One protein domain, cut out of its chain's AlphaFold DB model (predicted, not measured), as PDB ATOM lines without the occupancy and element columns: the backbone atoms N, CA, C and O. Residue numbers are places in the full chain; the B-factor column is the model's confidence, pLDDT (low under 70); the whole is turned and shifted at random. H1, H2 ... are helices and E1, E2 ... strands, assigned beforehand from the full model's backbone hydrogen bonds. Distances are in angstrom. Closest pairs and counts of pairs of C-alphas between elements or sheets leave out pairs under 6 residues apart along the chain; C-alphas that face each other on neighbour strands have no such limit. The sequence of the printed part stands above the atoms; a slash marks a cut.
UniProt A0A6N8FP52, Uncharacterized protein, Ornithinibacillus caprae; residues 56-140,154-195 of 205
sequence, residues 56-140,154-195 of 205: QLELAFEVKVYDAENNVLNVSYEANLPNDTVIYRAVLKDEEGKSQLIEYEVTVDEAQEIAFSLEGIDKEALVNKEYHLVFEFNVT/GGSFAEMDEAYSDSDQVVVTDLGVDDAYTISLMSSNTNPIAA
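What this domain is: This is residues 56 to 140 and 154 to 195 of the 205 residues of an uncharacterized protein of Ornithinibacillus caprae (UniProt A0A6N8FP52). Two strongly twisted sheets, E1 E7 E4 E5 and E2 E3 E6, lie face to face with their strands crossed, making a sandwich; E1 runs on into E2 from one sheet to the other. At one end sits a small head, the hairpin E8 and E9 with the helix H1 packed on it, and from E9 a tail runs back along the sandwich to pair briefly with E7. The printed part has 127 residues, with one named helix and nine named strands in the order E1 E2 E3 E4 E5 E6 E7 H1 E8 E9; of the 66 residues in named elements strands hold 58, the class is mostly strand, and each sheet is antiparallel. The whole is compact, with a radius of gyration of the C-alphas of 15.3 A, yet elongated, spanning 47 by 26 by 25 A.

Where its parts are: Begin at C-alpha 56 at (23.766, 29.190, -20.221), where E1, residues 56 to 59, starts. Beside it find E7, residues 130 to 137, 22.5 A long, then E4, residues 86 to 94, 23.5 A, and E5, residues 99 to 107, 19.6 A, which bends by 60 degrees at residue 104. The second sheet holds E2, residues 61 to 67, 17.3 A; E3, residues 72 to 77, 16.0 A; and E6, residues 113 to 117. Find H1 at residues 157 to 164, E8 at 170 to 174, and E9 at 181 to 185, ending at C-alpha 185 at (18.127, 26.887, -15.515).

How they stand to each other: In the larger sheet, look at N 57 and O 135 of E1 and E7, 2.7 A apart; N 91 and O 134 of E4 and E7, 2.8 A; and N 90 and O 103 of the hairpin E4 and E5, 2.9 A. In the other sheet, N 62 and O 76 of the hairpin E2 and E3 are 2.8 A apart, and N 73 and O 116 of E3 and E6 2.8 A. The sheets' strands stand at 76 degrees to each other. The closest C-alphas of E5 and E6 are those of Glu 103 and Phe 116, 5.9 A. In the hairpin E8 and E9, N 171 and O 184 are 2.8 A apart. The closest C-alphas of H1 and E8 are those of Asp 161 and Val 172, 5.9 A; of E1 and E9, those of Leu 57 and Leu 185, 6.6 A. H1 is apart from E4. In H1 every O i to N i+4 pair is within hydrogen-bond range.

The domain as a whole: The two farthest C-alphas, of Glu 69 and Gly 176, are 47.8 A apart. Residues 141 to 153 are not printed; C-alphas 140 and 154 are 14.5 A apart across the cut. The link E6 to E7 is long, with 12 residues. Mean pLDDT of the printed part is 73.1; look for values under 70 at, among others, residues 154 to 161 and 166 to 192.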
ATOM      1  N   GLN A  56      24.590  29.535 -19.061       72.88
ATOM      2  CA  GLN A  56      23.766  29.190 -20.221       72.88
ATOM      3  C   GLN A  56      22.280  29.398 -19.917       72.88
ATOM      4  O   GLN A  56      21.781  28.908 -18.906       72.88
ATOM      5  N   LEU A  57      21.581  30.090 -20.820       72.56
ATOM      6  CA  LEU A  57      20.130  30.221 -20.893       72.56
ATOM      7  C   LEU A  57      19.630  29.519 -22.163       72.56
ATOM      8  O   LEU A  57      19.797  30.019 -23.268       72.56
ATOM      9  N   GLU A  58      19.030  28.349 -22.018       77.00
ATOM     10  CA  GLU A  58      18.326  27.649 -23.080       77.00
ATOM     11  C   GLU A  58      16.926  28.237 -23.278       77.00
ATOM     12  O   GLU A  58      16.198  28.480 -22.312       77.00
ATOM     13  N   LEU A  59      16.551  28.465 -24.533       75.75
ATOM     14  CA  LEU A  59      15.308  29.118 -24.918       75.75
ATOM     15  C   LEU A  59      14.543  28.283 -25.937       75.75
ATOM     16  O   LEU A  59      15.117  27.653 -26.828       75.75
ATOM     17  N   ALA A  60      13.215  28.350 -25.846       78.38
ATOM     18  CA  ALA A  60      12.376  27.964 -26.967       78.38
ATOM     19  C   ALA A  60      12.602  28.949 -28.124       78.38
ATOM     20  O   ALA A  60      12.693  30.161 -27.919       78.38
ATOM     21  N   PHE A  61      12.676  28.422 -29.342       87.38
ATOM     22  CA  PHE A  61      12.872  29.227 -30.542       87.38
ATOM     23  C   PHE A  61      12.058  28.685 -31.715       87.38
ATOM     24  O   PHE A  61      11.756  27.497 -31.772       87.38
ATOM     25  N   GLU A  62      11.734  29.536 -32.678       86.00
ATOM     26  CA  GLU A  62      11.092  29.154 -33.931       86.00
ATOM     27  C   GLU A  62      12.000  29.529 -35.103       86.00
ATOM     28  O   GLU A  62      12.496  30.652 -35.194       86.00
ATOM     29  N   VAL A  63      12.192  28.600 -36.037       86.00
ATOM     30  CA  VAL A  63      12.889  28.891 -37.293       86.00
ATOM     31  C   VAL A  63      11.964  29.699 -38.198       86.00
ATOM     32  O   VAL A  63      10.906  29.203 -38.601       86.00
ATOM     33  N   LYS A  64      12.360  30.921 -38.563       84.56
ATOM     34  CA  LYS A  64      11.581  31.788 -39.454       84.56
ATOM     35  C   LYS A  64      11.852  31.442 -40.914       84.56
ATOM     36  O   LYS A  64      11.247  30.500 -41.430       84.56
ATOM     37  N   VAL A  65      12.746  32.190 -41.558       83.50
ATOM     38  CA  VAL A  65      13.088  32.053 -42.974       83.50
ATOM     39  C   VAL A  65      14.602  32.017 -43.142       83.50
ATOM     40  O   VAL A  65      15.340  32.711 -42.434       83.50
ATOM     41  N   TYR A  66      15.055  31.209 -44.094       86.94
ATOM     42  CA  TYR A  66      16.411  31.288 -44.608       86.94
ATOM     43  C   TYR A  66      16.507  32.443 -45.609       86.94
ATOM     44  O   TYR A  66      15.783  32.479 -46.604       86.94
ATOM     45  N   ASP A  67      17.410  33.381 -45.349       88.12
ATOM     46  CA  ASP A  67      17.774  34.427 -46.292       88.12
ATOM     47  C   ASP A  67      18.876  33.897 -47.218       88.12
ATOM     48  O   ASP A  67      20.043  33.771 -46.832       88.12
ATOM     49  N   ALA A  68      18.488  33.558 -48.449       85.31
ATOM     50  CA  ALA A  68      19.397  33.028 -49.459       85.31
ATOM     51  C   ALA A  68      20.409  34.053 -49.980       85.31
ATOM     52  O   ALA A  68      21.505  33.662 -50.383       85.31
ATOM     53  N   GLU A  69      20.068  35.344 -49.965       88.19
ATOM     54  CA  GLU A  69      20.949  36.409 -50.443       88.19
ATOM     55  C   GLU A  69      22.103  36.628 -49.463       88.19
ATOM     56  O   GLU A  69      23.260  36.730 -49.877       88.19
ATOM     57  N   ASN A  70      21.795  36.629 -48.165       87.19
ATOM     58  CA  ASN A  70      22.774  36.867 -47.104       87.19
ATOM     59  C   ASN A  70      23.361  35.580 -46.506       87.19
ATOM     60  O   ASN A  70      24.302  35.639 -45.719       87.19
ATOM     61  N   ASN A  71      22.845  34.414 -46.901       90.31
ATOM     62  CA  ASN A  71      23.201  33.104 -46.359       90.31
ATOM     63  C   ASN A  71      23.032  33.016 -44.830       90.31
ATOM     64  O   ASN A  71      23.914  32.536 -44.113       90.31
ATOM     65  N   VAL A  72      21.877  33.475 -44.350       91.75
ATOM     66  CA  VAL A  72      21.551  33.590 -42.924       91.75
ATOM     67  C   VAL A  72      20.305  32.776 -42.592       91.75
ATOM     68  O   VAL A  72      19.312  32.813 -43.318       91.75
ATOM     69  N   LEU A  73      20.333  32.062 -41.468       90.69
ATOM     70  CA  LEU A  73      19.157  31.437 -40.870       90.69
ATOM     71  C   LEU A  73      18.585  32.347 -39.781       90.69
ATOM     72  O   LEU A  73      19.223  32.549 -38.751       90.69
ATOM     73  N   ASN A  74      17.369  32.855 -39.986       90.50
ATOM     74  CA  ASN A  74      16.695  33.668 -38.978       90.50
ATOM     75  C   ASN A  74      15.881  32.789 -38.029       90.50
ATOM     76  O   ASN A  74      15.074  31.955 -38.463       90.50
ATOM     77  N   VAL A  75      16.054  33.012 -36.733       90.44
ATOM     78  CA  VAL A  75      15.242  32.398 -35.682       90.44
ATOM     79  C   VAL A  75      14.628  33.475 -34.802       90.44
ATOM     80  O   VAL A  75      15.260  34.495 -34.550       90.44
ATOM     81  N   SER A  76      13.420  33.238 -34.306       89.75
ATOM     82  CA  SER A  76      12.833  34.041 -33.232       89.75
ATOM     83  C   SER A  76      12.863  33.272 -31.925       89.75
ATOM     84  O   SER A  76      12.718  32.050 -31.931       89.75
ATOM     85  N   TYR A  77      12.970  33.976 -30.814       87.00
ATOM     86  CA  TYR A  77      12.921  33.403 -29.475       87.00
ATOM     87  C   TYR A  77      11.971  34.214 -28.602       87.00
ATOM     88  O   TYR A  77      11.654  35.354 -28.917       87.00
ATOM     89  N   GLU A  78      11.517  33.618 -27.505       82.56
ATOM     90  CA  GLU A  78      10.837  34.359 -26.446       82.56
ATOM     91  C   GLU A  78      11.709  34.306 -25.197       82.56
ATOM     92  O   GLU A  78      12.027  33.229 -24.688       82.56
ATOM     93  N   ALA A  79      12.118  35.475 -24.712       74.94
ATOM     94  CA  ALA A  79      12.865  35.603 -23.469       74.94
ATOM     95  C   ALA A  79      12.324  36.770 -22.649       74.94
ATOM     96  O   ALA A  79      11.978  37.821 -23.191       74.94
ATOM     97  N   ASN A  80      12.305  36.604 -21.329       70.31
ATOM     98  CA  ASN A  80      11.945  37.670 -20.397       70.31
ATOM     99  C   ASN A  80      13.196  38.462 -19.965       70.31
ATOM    100  O   ASN A  80      13.398  38.737 -18.785       70.31
ATOM    101  N   LEU A  81      14.082  38.755 -20.924       70.88
ATOM    102  CA  LEU A  81      15.289  39.555 -20.710       70.88
ATOM    103  C   LEU A  81      14.979  41.038 -20.961       70.88
ATOM    104  O   LEU A  81      14.190  41.338 -21.860       70.88
ATOM    105  N   PRO A  82      15.606  41.973 -20.224       61.81
ATOM    106  CA  PRO A  82      15.519  43.391 -20.547       61.81
ATOM    107  C   PRO A  82      15.944  43.665 -21.995       61.81
ATOM    108  O   PRO A  82      16.919  43.085 -22.484       61.81
ATOM    109  N   ASN A  83      15.262  44.599 -22.659       64.50
ATOM    110  CA  ASN A  83      15.747  45.143 -23.926       64.50
ATOM    111  C   ASN A  83      17.155  45.729 -23.727       64.50
ATOM    112  O   ASN A  83      17.487  46.196 -22.636       64.50
ATOM    113  N   ASP A  84      17.972  45.696 -24.773       62.88
ATOM    114  CA  ASP A  84      19.385  46.095 -24.770       62.88
ATOM    115  C   ASP A  84      20.320  45.156 -23.977       62.88
ATOM    116  O   ASP A  84      21.517  45.434 -23.851       62.88
ATOM    117  N   THR A  85      19.822  44.018 -23.470       67.88
ATOM    118  CA  THR A  85      20.688  42.981 -22.884       67.88
ATOM    119  C   THR A  85      21.649  42.454 -23.945       67.88
ATOM    120  O   THR A  85      21.220  41.981 -24.994       67.88
ATOM    121  N   VAL A  86      22.951  42.478 -23.657       67.06
ATOM    122  CA  VAL A  86      23.972  41.907 -24.541       67.06
ATOM    123  C   VAL A  86      24.259  40.461 -24.133       67.06
ATOM    124  O   VAL A  86      24.722  40.191 -23.025       67.06
ATOM    125  N   ILE A  87      24.001  39.532 -25.046       73.44
ATOM    126  CA  ILE A  87      24.359  38.117 -24.971       73.44
ATOM    127  C   ILE A  87      25.750  37.944 -25.582       73.44
ATOM    128  O   ILE A  87      25.995  38.381 -26.706       73.44
ATOM    129  N   TYR A  88      26.669  37.277 -24.882       72.38
ATOM    130  CA  TYR A  88      28.013  37.059 -25.422       72.38
ATOM    131  C   TYR A  88      27.996  36.148 -26.652       72.38
ATOM    132  O   TYR A  88      28.606  36.486 -27.668       72.38
ATOM    133  N   ARG A  89      27.276  35.025 -26.578       81.88
ATOM    134  CA  ARG A  89      27.025  34.171 -27.739       81.88
ATOM    135  C   ARG A  89      25.638  33.550 -27.712       81.88
ATOM    136  O   ARG A  89      25.220  33.034 -26.683       81.88
ATOM    137  N   ALA A  90      24.952  33.543 -28.844       86.38
ATOM    138  CA  ALA A  90      23.814  32.665 -29.074       86.38
ATOM    139  C   ALA A  90      24.300  31.441 -29.849       86.38
ATOM    140  O   ALA A  90      25.102  31.569 -30.772       86.38
ATOM    141  N   VAL A  91      23.850  30.250 -29.464       89.12
ATOM    142  CA  VAL A  91      24.342  28.982 -30.006       89.12
ATOM    143  C   VAL A  91      23.168  28.067 -30.324       89.12
ATOM    144  O   VAL A  91      22.342  27.820 -29.451       89.12
ATOM    145  N   LEU A  92      23.121  27.502 -31.532       88.88
ATOM    146  CA  LEU A  92      22.269  26.344 -31.817       88.88
ATOM    147  C   LEU A  92      23.076  25.065 -31.602       88.88
ATOM    148  O   LEU A  92      24.030  24.790 -32.339       88.88
ATOM    149  N   LYS A  93      22.698  24.296 -30.579       87.56
ATOM    150  CA  LYS A  93      23.295  22.996 -30.255       87.56
ATOM    151  C   LYS A  93      22.415  21.875 -30.780       87.56
ATOM    152  O   LYS A  93      21.200  21.965 -30.650       87.56
ATOM    153  N   ASP A  94      23.006  20.841 -31.366       84.00
ATOM    154  CA  ASP A  94      22.262  19.627 -31.720       84.00
ATOM    155  C   ASP A  94      21.935  18.769 -30.480       84.00
ATOM    156  O   ASP A  94      22.364  19.072 -29.365       84.00
ATOM    157  N   GLU A  95      21.190  17.677 -30.670       81.75
ATOM    158  CA  GLU A  95      20.838  16.712 -29.609       81.75
ATOM    159  C   GLU A  95      22.060  16.080 -28.909       81.75
ATOM    160  O   GLU A  95      21.945  15.566 -27.795       81.75
ATOM    161  N   GLU A  96      23.241  16.097 -29.542       80.25
ATOM    162  CA  GLU A  96      24.496  15.620 -28.945       80.25
ATOM    163  C   GLU A  96      25.199  16.715 -28.120       80.25
ATOM    164  O   GLU A  96      26.266  16.475 -27.547       80.25
ATOM    165  N   GLY A  97      24.615  17.916 -28.052       74.31
ATOM    166  CA  GLY A  97      25.154  19.084 -27.365       74.31
ATOM    167  C   GLY A  97      26.263  19.799 -28.137       74.31
ATOM    168  O   GLY A  97      26.940  20.656 -27.563       74.31
ATOM    169  N   LYS A  98      26.483  19.469 -29.417       82.62
ATOM    170  CA  LYS A  98      27.521  20.109 -30.235       82.62
ATOM    171  C   LYS A  98      27.013  21.428 -30.790       82.62
ATOM    172  O   LYS A  98      25.949  21.482 -31.401       82.62
ATOM    173  N   SER A  99      27.811  22.479 -30.631       84.25
ATOM    174  CA  SER A  99      27.559  23.786 -31.235       84.25
ATOM    175  C   SER A  99      27.659  23.692 -32.757       84.25
ATOM    176  O   SER A  99      28.721  23.361 -33.283       84.25
ATOM    177  N   GLN A 100      26.564  23.983 -33.456       85.44
ATOM    178  CA  GLN A 100      26.508  23.969 -34.921       85.44
ATOM    179  C   GLN A 100      26.513  25.387 -35.493       85.44
ATOM    180  O   GLN A 100      27.223  25.651 -36.455       85.44
ATOM    181  N   LEU A 101      25.758  26.303 -34.879       86.75
ATOM    182  CA  LEU A 101      25.700  27.715 -35.267       86.75
ATOM    183  C   LEU A 101      25.996  28.589 -34.057       86.75
ATOM    184  O   LEU A 101      25.520  28.287 -32.964       86.75
ATOM    185  N   ILE A 102      26.794  29.638 -34.250       86.69
ATOM    186  CA  ILE A 102      27.218  30.558 -33.191       86.69
ATOM    187  C   ILE A 102      27.141  31.978 -33.736       86.69
ATOM    188  O   ILE A 102      27.756  32.269 -34.758       86.69
ATOM    189  N   GLU A 103      26.435  32.848 -33.021       85.88
ATOM    190  CA  GLU A 103      26.425  34.289 -33.260       85.88
ATOM    191  C   GLU A 103      26.963  35.002 -32.017       85.88
ATOM    192  O   GLU A 103      26.639  34.613 -30.892       85.88
ATOM    193  N   TYR A 104      27.807  36.017 -32.205       79.81
ATOM    194  CA  TYR A 104      28.510  36.701 -31.115       79.81
ATOM    195  C   TYR A 104      27.929  38.090 -30.854       79.81
ATOM    196  O   TYR A 104      27.519  38.777 -31.782       79.81
ATOM    197  N   GLU A 105      27.970  38.527 -29.594       73.50
ATOM    198  CA  GLU A 105      27.490  39.848 -29.156       73.50
ATOM    199  C   GLU A 105      26.058  40.165 -29.636       73.50
ATOM    200  O   GLU A 105      25.776  41.238 -30.174       73.50
ATOM    201  N   VAL A 106      25.132  39.227 -29.424       77.81
ATOM    202  CA  VAL A 106      23.715  39.399 -29.772       77.81
ATOM    203  C   VAL A 106      23.066  40.357 -28.779       77.81
ATOM    204  O   VAL A 106      23.182  40.170 -27.573       77.81
ATOM    205  N   THR A 107      22.361  41.377 -29.260       75.56
ATOM    206  CA  THR A 107      21.593  42.284 -28.394       75.56
ATOM    207  C   THR A 107      20.125  41.872 -28.400       75.56
ATOM    208  O   THR A 107      19.555  41.665 -29.466       75.56
ATOM    209  N   VAL A 108      19.514  41.750 -27.220       75.50
ATOM    210  CA  VAL A 108      18.071  41.527 -27.086       75.50
ATOM    211  C   VAL A 108      17.343  42.802 -27.486       75.50
ATOM    212  O   VAL A 108      17.563  43.863 -26.899       75.50
ATOM    213  N   ASP A 109      16.463  42.695 -28.470       79.50
ATOM    214  CA  ASP A 109      15.631  43.789 -28.951       79.50
ATOM    215  C   ASP A 109      14.138  43.427 -28.902       79.50
ATOM    216  O   ASP A 109      13.749  42.339 -28.476       79.50
ATOM    217  N   GLU A 110      13.283  44.363 -29.323       76.19
ATOM    218  CA  GLU A 110      11.827  44.168 -29.339       76.19
ATOM    219  C   GLU A 110      11.362  43.096 -30.340       76.19
ATOM    220  O   GLU A 110      10.254  42.582 -30.192       76.19
ATOM    221  N   ALA A 111      12.162  42.783 -31.365       81.19
ATOM    222  CA  ALA A 111      11.822  41.762 -32.351       81.19
ATOM    223  C   ALA A 111      12.125  40.351 -31.827       81.19
ATOM    224  O   ALA A 111      11.439  39.407 -32.214       81.19
ATOM    225  N   GLN A 112      13.106  40.224 -30.924       85.81
ATOM    226  CA  GLN A 112      13.573  38.955 -30.364       85.81
ATOM    227  C   GLN A 112      13.942  37.949 -31.469       85.81
ATOM    228  O   GLN A 112      13.518  36.790 -31.474       85.81
ATOM    229  N   GLU A 113      14.750  38.408 -32.427       90.38
ATOM    230  CA  GLU A 113      15.236  37.615 -33.561       90.38
ATOM    231  C   GLU A 113      16.768  37.508 -33.570       90.38
ATOM    232  O   GLU A 113      17.478  38.395 -33.097       90.38
ATOM    233  N   ILE A 114      17.290  36.399 -34.101       90.56
ATOM    234  CA  ILE A 114      18.726  36.165 -34.311       90.56
ATOM    235  C   ILE A 114      18.949  35.692 -35.738       90.56
ATOM    236  O   ILE A 114      18.309  34.748 -36.206       90.56
ATOM    237  N   ALA A 115      19.908  36.331 -36.391       91.19
ATOM    238  CA  ALA A 115      20.403  36.001 -37.713       91.19
ATOM    239  C   ALA A 115      21.685  35.163 -37.590       91.19
ATOM    240  O   ALA A 115      22.755  35.716 -37.363       91.19
ATOM    241  N   PHE A 116      21.597  33.840 -37.747       91.88
ATOM    242  CA  PHE A 116      22.775  32.967 -37.741       91.88
ATOM    243  C   PHE A 116      23.417  32.881 -39.125       91.88
ATOM    244  O   PHE A 116      22.778  32.428 -40.078       91.88
ATOM    245  N   SER A 117      24.699  33.233 -39.232       89.44
ATOM    246  CA  SER A 117      25.474  32.992 -40.455       89.44
ATOM    247  C   SER A 117      25.633  31.494 -40.734       89.44
ATOM    248  O   SER A 117      25.990  30.718 -39.848       89.44
ATOM    249  N   LEU A 118      25.413  31.088 -41.989       88.69
ATOM    250  CA  LEU A 118      25.689  29.730 -42.474       88.69
ATOM    251  C   LEU A 118      27.010  29.650 -43.262       88.69
ATOM    252  O   LEU A 118      27.190  28.763 -44.099       88.69
ATOM    253  N   GLU A 119      27.923  30.607 -43.080       87.19
ATOM    254  CA  GLU A 119      29.214  30.594 -43.770       87.19
ATOM    255  C   GLU A 119      30.023  29.338 -43.403       87.19
ATOM    256  O   GLU A 119      30.271  29.045 -42.236       87.19
ATOM    257  N   GLY A 120      30.431  28.570 -44.419       82.38
ATOM    258  CA  GLY A 120      31.200  27.337 -44.227       82.38
ATOM    259  C   GLY A 120      30.389  26.136 -43.725       82.38
ATOM    260  O   GLY A 120      30.984  25.092 -43.456       82.38
ATOM    261  N   ILE A 121      29.060  26.248 -43.632       84.94
ATOM    262  CA  ILE A 121      28.178  25.187 -43.133       84.94
ATOM    263  C   ILE A 121      27.318  24.628 -44.265       84.94
ATOM    264  O   ILE A 121      26.678  25.360 -45.019       84.94
ATOM    265  N   ASP A 122      27.296  23.299 -44.373       84.56
ATOM    266  CA  ASP A 122      26.420  22.595 -45.305       84.56
ATOM    267  C   ASP A 122      24.978  22.590 -44.777       84.56
ATOM    268  O   ASP A 122      24.697  22.051 -43.705       84.56
ATOM    269  N   LYS A 123      24.049  23.168 -45.547       84.00
ATOM    270  CA  LYS A 123      22.624  23.236 -45.193       84.00
ATOM    271  C   LYS A 123      22.024  21.850 -44.999       84.00
ATOM    272  O   LYS A 123      21.223  21.665 -44.090       84.00
ATOM    273  N   GLU A 124      22.425  20.867 -45.808       82.44
ATOM    274  CA  GLU A 124      21.908  19.499 -45.690       82.44
ATOM    275  C   GLU A 124      22.271  18.875 -44.337       82.44
ATOM    276  O   GLU A 124      21.519  18.060 -43.804       82.44
ATOM    277  N   ALA A 125      23.384  19.307 -43.734       82.38
ATOM    278  CA  ALA A 125      23.807  18.852 -42.415       82.38
ATOM    279  C   ALA A 125      22.957  19.428 -41.267       82.38
ATOM    280  O   ALA A 125      23.047  18.901 -40.150       82.38
ATOM    281  N   LEU A 126      22.151  20.467 -41.530       84.62
ATOM    282  CA  LEU A 126      21.273  21.114 -40.552       84.62
ATOM    283  C   LEU A 126      19.843  20.553 -40.531       84.62
ATOM    284  O   LEU A 126      19.108  20.733 -39.565       84.62
ATOM    285  N   VAL A 127      19.423  19.884 -41.600       84.56
ATOM    286  CA  VAL A 127      18.034  19.447 -41.782       84.56
ATOM    287  C   VAL A 127      17.749  18.151 -41.009       84.56
ATOM    288  O   VAL A 127      18.607  17.277 -40.900       84.56
ATOM    289  N   ASN A 128      16.507  17.988 -40.530       77.19
ATOM    290  CA  ASN A 128      16.009  16.786 -39.833       77.19
ATOM    291  C   ASN A 128      16.740  16.458 -38.519       77.19
ATOM    292  O   ASN A 128      16.761  15.302 -38.093       77.19
ATOM    293  N   LYS A 129      17.329  17.468 -37.883       82.69
ATOM    294  CA  LYS A 129      17.877  17.385 -36.531       82.69
ATOM    295  C   LYS A 129      17.102  18.317 -35.615       82.69
ATOM    296  O   LYS A 129      16.605  19.353 -36.066       82.69
ATOM    297  N   GLU A 130      17.003  17.937 -34.348       82.00
ATOM    298  CA  GLU A 130      16.524  18.827 -33.300       82.00
ATOM    299  C   GLU A 130      17.669  19.674 -32.759       82.00
ATOM    300  O   GLU A 130      18.820  19.232 -32.685       82.00
ATOM    301  N   TYR A 131      17.329  20.908 -32.404       85.38
ATOM    302  CA  TYR A 131      18.272  21.870 -31.870       85.38
ATOM    303  C   TYR A 131      17.749  22.500 -30.593       85.38
ATOM    304  O   TYR A 131      16.540  22.613 -30.383       85.38
ATOM    305  N   HIS A 132      18.696  22.970 -29.795       82.56
ATOM    306  CA  HIS A 132      18.498  23.815 -28.633       82.56
ATOM    307  C   HIS A 132      19.100  25.187 -28.928       82.56
ATOM    308  O   HIS A 132      20.273  25.268 -29.304       82.56
ATOM    309  N   LEU A 133      18.330  26.262 -28.743       86.50
ATOM    310  CA  LEU A 133      18.889  27.611 -28.728       86.50
ATOM    311  C   LEU A 133      19.410  27.900 -27.327       86.50
ATOM    312  O   LEU A 133      18.650  27.890 -26.366       86.50
ATOM    313  N   VAL A 134      20.705  28.172 -27.221       84.44
ATOM    314  CA  VAL A 134      21.383  28.455 -25.960       84.44
ATOM    315  C   VAL A 134      22.049  29.816 -26.046       84.44
ATOM    316  O   VAL A 134      22.950  30.033 -26.851       84.44
ATOM    317  N   PHE A 135      21.624  30.737 -25.196       83.38
ATOM    318  CA  PHE A 135      22.356  31.960 -24.910       83.38
ATOM    319  C   PHE A 135      23.430  31.630 -23.900       83.38
ATOM    320  O   PHE A 135      23.136  31.127 -22.824       83.38
ATOM    321  N   GLU A 136      24.679  31.890 -24.240       74.94
ATOM    322  CA  GLU A 136      25.767  31.772 -23.295       74.94
ATOM    323  C   GLU A 136      26.307  33.148 -22.950       74.94
ATOM    324  O   GLU A 136      26.652  33.959 -23.816       74.94
ATOM    325  N   PHE A 137      26.367  33.394 -21.652       68.50
ATOM    326  CA  PHE A 137      26.845  34.637 -21.088       68.50
ATOM    327  C   PHE A 137      28.322  34.503 -20.768       68.50
ATOM    328  O   PHE A 137      28.831  33.409 -20.498       68.50
ATOM    329  N   ASN A 138      29.024  35.632 -20.831       58.53
ATOM    330  CA  ASN A 138      30.422  35.663 -20.452       58.53
ATOM    331  C   ASN A 138      30.563  35.177 -19.014       58.53
ATOM    332  O   ASN A 138      30.058  35.794 -18.081       58.53
ATOM    333  N   VAL A 139      31.316  34.098 -18.850       45.47
ATOM    334  CA  VAL A 139      31.953  33.805 -17.575       45.47
ATOM    335  C   VAL A 139      33.232  34.602 -17.552       45.47
ATOM    336  O   VAL A 139      33.956  34.636 -18.545       45.47
ATOM    337  N   THR A 140      33.467  35.289 -16.437       39.91
ATOM    338  CA  THR A 140      34.662  36.085 -16.184       39.91
ATOM    339  C   THR A 140      35.905  35.299 -16.597       39.91
ATOM    340  O   THR A 140      36.391  34.434 -15.863       39.91
ATOM    341  N   GLY A 154      23.328  42.722 -19.329       44.88
ATOM    342  CA  GLY A 154      22.913  44.098 -19.073       44.88
ATOM    343  C   GLY A 154      21.869  44.105 -17.952       44.88
ATOM    344  O   GLY A 154      20.927  43.322 -17.999       44.88
ATOM    345  N   GLY A 155      22.059  44.954 -16.939       49.12
ATOM    346  CA  GLY A 155      21.174  45.050 -15.774       49.12
ATOM    347  C   GLY A 155      21.800  44.550 -14.464       49.12
ATOM    348  O   GLY A 155      22.648  43.661 -14.436       49.12
ATOM    349  N   SER A 156      21.388  45.168 -13.364       59.81
ATOM    350  CA  SER A 156      21.737  44.812 -11.987       59.81
ATOM    351  C   SER A 156      21.053  43.515 -11.539       59.81
ATOM    352  O   SER A 156      20.015  43.129 -12.076       59.81
ATOM    353  N   PHE A 157      21.578  42.878 -10.484       60.78
ATOM    354  CA  PHE A 157      20.921  41.725  -9.849       60.78
ATOM    355  C   PHE A 157      19.449  42.003  -9.518       60.78
ATOM    356  O   PHE A 157      18.603  41.158  -9.769       60.78
ATOM    357  N   ALA A 158      19.131  43.194  -9.003       64.56
ATOM    358  CA  ALA A 158      17.763  43.556  -8.644       64.56
ATOM    359  C   ALA A 158      16.817  43.572  -9.856       64.56
ATOM    360  O   ALA A 158      15.662  43.176  -9.728       64.56
ATOM    361  N   GLU A 159      17.304  44.000 -11.023       61.38
ATOM    362  CA  GLU A 159      16.519  44.008 -12.262       61.38
ATOM    363  C   GLU A 159      16.260  42.580 -12.765       61.38
ATOM    364  O   GLU A 159      15.149  42.277 -13.196       61.38
ATOM    365  N   MET A 160      17.243  41.681 -12.649       65.94
ATOM    366  CA  MET A 160      17.069  40.278 -13.045       65.94
ATOM    367  C   MET A 160      16.260  39.454 -12.047       65.94
ATOM    368  O   MET A 160      15.433  38.643 -12.460       65.94
ATOM    369  N   ASP A 161      16.469  39.659 -10.749       68.88
ATOM    370  CA  ASP A 161      15.677  39.033  -9.689       68.88
ATOM    371  C   ASP A 161      14.206  39.438  -9.824       68.88
ATOM    372  O   ASP A 161      13.330  38.585  -9.767       68.88
ATOM    373  N   GLU A 162      13.910  40.709 -10.125       74.06
ATOM    374  CA  GLU A 162      12.542  41.147 -10.415       74.06
ATOM    375  C   GLU A 162      11.982  40.472 -11.678       74.06
ATOM    376  O   GLU A 162      10.901  39.880 -11.618       74.06
ATOM    377  N   ALA A 163      12.721  40.497 -12.795       67.00
ATOM    378  CA  ALA A 163      12.278  39.941 -14.078       67.00
ATOM    379  C   ALA A 163      12.012  38.423 -14.045       67.00
ATOM    380  O   ALA A 163      11.147  37.930 -14.778       67.00
ATOM    381  N   TYR A 164      12.731  37.687 -13.191       64.31
ATOM    382  CA  TYR A 164      12.672  36.224 -13.107       64.31
ATOM    383  C   TYR A 164      12.167  35.678 -11.767       64.31
ATOM    384  O   TYR A 164      12.138  34.461 -11.597       64.31
ATOM    385  N   SER A 165      11.703  36.532 -10.852       71.31
ATOM    386  CA  SER A 165      11.203  36.135  -9.521       71.31
ATOM    387  C   SER A 165      10.094  35.075  -9.551       71.31
ATOM    388  O   SER A 165      10.024  34.237  -8.650       71.31
ATOM    389  N   ASP A 166       9.258  35.087 -10.592       65.12
ATOM    390  CA  ASP A 166       8.151  34.143 -10.794       65.12
ATOM    391  C   ASP A 166       8.483  33.016 -11.801       65.12
ATOM    392  O   ASP A 166       7.600  32.250 -12.193       65.12
ATOM    393  N   SER A 167       9.734  32.908 -12.266       59.44
ATOM    394  CA  SER A 167      10.134  31.903 -13.257       59.44
ATOM    395  C   SER A 167      10.470  30.560 -12.610       59.44
ATOM    396  O   SER A 167      11.452  30.428 -11.884       59.44
ATOM    397  N   ASP A 168       9.727  29.511 -12.966       57.25
ATOM    398  CA  ASP A 168      10.061  28.127 -12.587       57.25
ATOM    399  C   ASP A 168      11.281  27.573 -13.355       57.25
ATOM    400  O   ASP A 168      11.789  26.493 -13.049       57.25
ATOM    401  N   GLN A 169      11.733  28.291 -14.388       49.19
ATOM    402  CA  GLN A 169      12.781  27.847 -15.306       49.19
ATOM    403  C   GLN A 169      14.121  28.527 -15.055       49.19
ATOM    404  O   GLN A 169      15.129  28.003 -15.518       49.19
ATOM    405  N   VAL A 170      14.137  29.657 -14.343       55.56
ATOM    406  CA  VAL A 170      15.293  30.545 -14.200       55.56
ATOM    407  C   VAL A 170      15.501  30.867 -12.724       55.56
ATOM    408  O   VAL A 170      14.626  31.423 -12.075       55.56
ATOM    409  N   VAL A 171      16.675  30.536 -12.194       59.12
ATOM    410  CA  VAL A 171      17.094  30.850 -10.826       59.12
ATOM    411  C   VAL A 171      18.223  31.865 -10.889       59.12
ATOM    412  O   VAL A 171      19.323  31.538 -11.330       59.12
ATOM    413  N   VAL A 172      17.963  33.079 -10.414       61.84
ATOM    414  CA  VAL A 172      18.982  34.123 -10.260       61.84
ATOM    415  C   VAL A 172      19.618  33.987  -8.873       61.84
ATOM    416  O   VAL A 172      18.915  33.926  -7.867       61.84
ATOM    417  N   THR A 173      20.945  33.902  -8.793       57.44
ATOM    418  CA  THR A 173      21.682  33.787  -7.524       57.44
ATOM    419  C   THR A 173      22.618  34.972  -7.349       57.44
ATOM    420  O   THR A 173      23.562  35.130  -8.116       57.44
ATOM    421  N   ASP A 174      22.397  35.774  -6.309       62.34
ATOM    422  CA  ASP A 174      23.316  36.845  -5.910       62.34
ATOM    423  C   ASP A 174      24.685  36.266  -5.507       62.34
ATOM    424  O   ASP A 174      24.773  35.373  -4.654       62.34
ATOM    425  N   LEU A 175      25.760  36.779  -6.109       51.97
ATOM    426  CA  LEU A 175      27.134  36.383  -5.788       51.97
ATOM    427  C   LEU A 175      27.772  37.247  -4.691       51.97
ATOM    428  O   LEU A 175      28.856  36.915  -4.203       51.97
ATOM    429  N   GLY A 176      27.122  38.336  -4.274       51.53
ATOM    430  CA  GLY A 176      27.556  39.189  -3.169       51.53
ATOM    431  C   GLY A 176      28.815  40.017  -3.453       51.53
ATOM    432  O   GLY A 176      29.455  40.490  -2.509       51.53
ATOM    433  N   VAL A 177      29.191  40.182  -4.725       47.62
ATOM    434  CA  VAL A 177      30.341  40.984  -5.171       47.62
ATOM    435  C   VAL A 177      29.904  41.859  -6.343       47.62
ATOM    436  O   VAL A 177      29.491  41.320  -7.356       47.62
ATOM    437  N   ASP A 178      30.003  43.184  -6.190       55.84
ATOM    438  CA  ASP A 178      29.884  44.196  -7.256       55.84
ATOM    439  C   ASP A 178      28.812  43.907  -8.335       55.84
ATOM    440  O   ASP A 178      29.139  43.716  -9.501       55.84
ATOM    441  N   ASP A 179      27.532  43.865  -7.938       49.19
ATOM    442  CA  ASP A 179      26.365  43.626  -8.816       49.19
ATOM    443  C   ASP A 179      26.416  42.331  -9.656       49.19
ATOM    444  O   ASP A 179      25.625  42.160 -10.585       49.19
ATOM    445  N   ALA A 180      27.293  41.384  -9.309       47.31
ATOM    446  CA  ALA A 180      27.390  40.092  -9.969       47.31
ATOM    447  C   ALA A 180      26.351  39.097  -9.431       47.31
ATOM    448  O   ALA A 180      26.130  38.967  -8.224       47.31
ATOM    449  N   TYR A 181      25.762  38.336 -10.342       50.09
ATOM    450  CA  TYR A 181      24.814  37.266 -10.065       50.09
ATOM    451  C   TYR A 181      24.990  36.158 -11.101       50.09
ATOM    452  O   TYR A 181      25.514  36.414 -12.183       50.09
ATOM    453  N   THR A 182      24.559  34.943 -10.773       48.50
ATOM    454  CA  THR A 182      24.487  33.836 -11.736       48.50
ATOM    455  C   THR A 182      23.049  33.566 -12.123       48.50
ATOM    456  O   THR A 182      22.131  33.780 -11.326       48.50
ATOM    457  N   ILE A 183      22.846  33.044 -13.328       51.25
ATOM    458  CA  ILE A 183      21.559  32.491 -13.751       51.25
ATOM    459  C   ILE A 183      21.696  30.976 -13.944       51.25
ATOM    460  O   ILE A 183      22.568  30.501 -14.665       51.25
ATOM    461  N   SER A 184      20.836  30.198 -13.288       44.22
ATOM    462  CA  SER A 184      20.756  28.736 -13.416       44.22
ATOM    463  C   SER A 184      19.402  28.316 -13.977       44.22
ATOM    464  O   SER A 184      18.381  28.851 -13.554       44.22
ATOM    465  N   LEU A 185      19.370  27.338 -14.884       48.06
ATOM    466  CA  LEU A 185      18.127  26.887 -15.515       48.06
ATOM    467  C   LEU A 185      17.650  25.498 -15.107       48.06
ATOM    468  O   LEU A 185      18.452  24.627 -14.776       48.06
ATOM    469  N   MET A 186      16.334  25.287 -15.218       46.78
ATOM    470  CA  MET A 186      15.655  24.047 -14.819       46.78
ATOM    471  C   MET A 186      14.896  23.293 -15.938       46.78
ATOM    472  O   MET A 186      14.275  22.274 -15.635       46.78
ATOM    473  N   SER A 187      14.946  23.683 -17.223       41.06
ATOM    474  CA  SER A 187      14.328  22.873 -18.302       41.06
ATOM    475  C   SER A 187      14.870  23.126 -19.711       41.06
ATOM    476  O   SER A 187      15.158  24.268 -20.051       41.06
ATOM    477  N   SER A 188      14.899  22.068 -20.529       48.66
ATOM    478  CA  SER A 188      15.296  22.070 -21.944       48.66
ATOM    479  C   SER A 188      14.095  22.103 -22.901       48.66
ATOM    480  O   SER A 188      13.125  21.377 -22.664       48.66
ATOM    481  N   ASN A 189      14.177  22.855 -24.001       53.69
ATOM    482  CA  ASN A 189      13.201  22.876 -25.099       53.69
ATOM    483  C   ASN A 189      13.915  22.666 -26.445       53.69
ATOM    484  O   ASN A 189      14.828  23.416 -26.783       53.69
ATOM    485  N   THR A 190      13.470  21.680 -27.230       49.25
ATOM    486  CA  THR A 190      14.002  21.394 -28.571       49.25
ATOM    487  C   THR A 190      13.057  21.850 -29.674       49.25
ATOM    488  O   THR A 190      11.839  21.777 -29.520       49.25
ATOM    489  N   ASN A 191      13.611  22.275 -30.816       67.44
ATOM    490  CA  ASN A 191      12.848  22.459 -32.053       67.44
ATOM    491  C   ASN A 191      13.637  21.982 -33.290       67.44
ATOM    492  O   ASN A 191      14.828  22.285 -33.415       67.44
ATOM    493  N   PRO A 192      13.007  21.248 -34.228       69.38
ATOM    494  CA  PRO A 192      13.662  20.787 -35.448       69.38
ATOM    495  C   PRO A 192      13.774  21.877 -36.526       69.38
ATOM    496  O   PRO A 192      12.868  22.695 -36.698       69.38
ATOM    497  N   ILE A 193      14.843  21.824 -37.331       74.06
ATOM    498  CA  ILE A 193      14.957  22.612 -38.572       74.06
ATOM    499  C   ILE A 193      14.440  21.768 -39.749       74.06
ATOM    500  O   ILE A 193      15.040  20.761 -40.139       74.06
ATOM    501  N   ALA A 194      13.306  22.175 -40.321       77.88
ATOM    502  CA  ALA A 194      12.672  21.487 -41.446       77.88
ATOM    503  C   ALA A 194      13.289  21.885 -42.803       77.88
ATOM    504  O   ALA A 194      13.686  23.032 -43.000       77.88
ATOM    505  N   ALA A 195      13.324  20.950 -43.761       74.31
ATOM    506  CA  ALA A 195      13.914  21.156 -45.095       74.31
ATOM    507  C   ALA A 195      13.273  22.323 -45.867       74.31
ATOM    508  O   ALA A 195      13.964  23.109 -46.507       74.31
TER     509      ALA A 195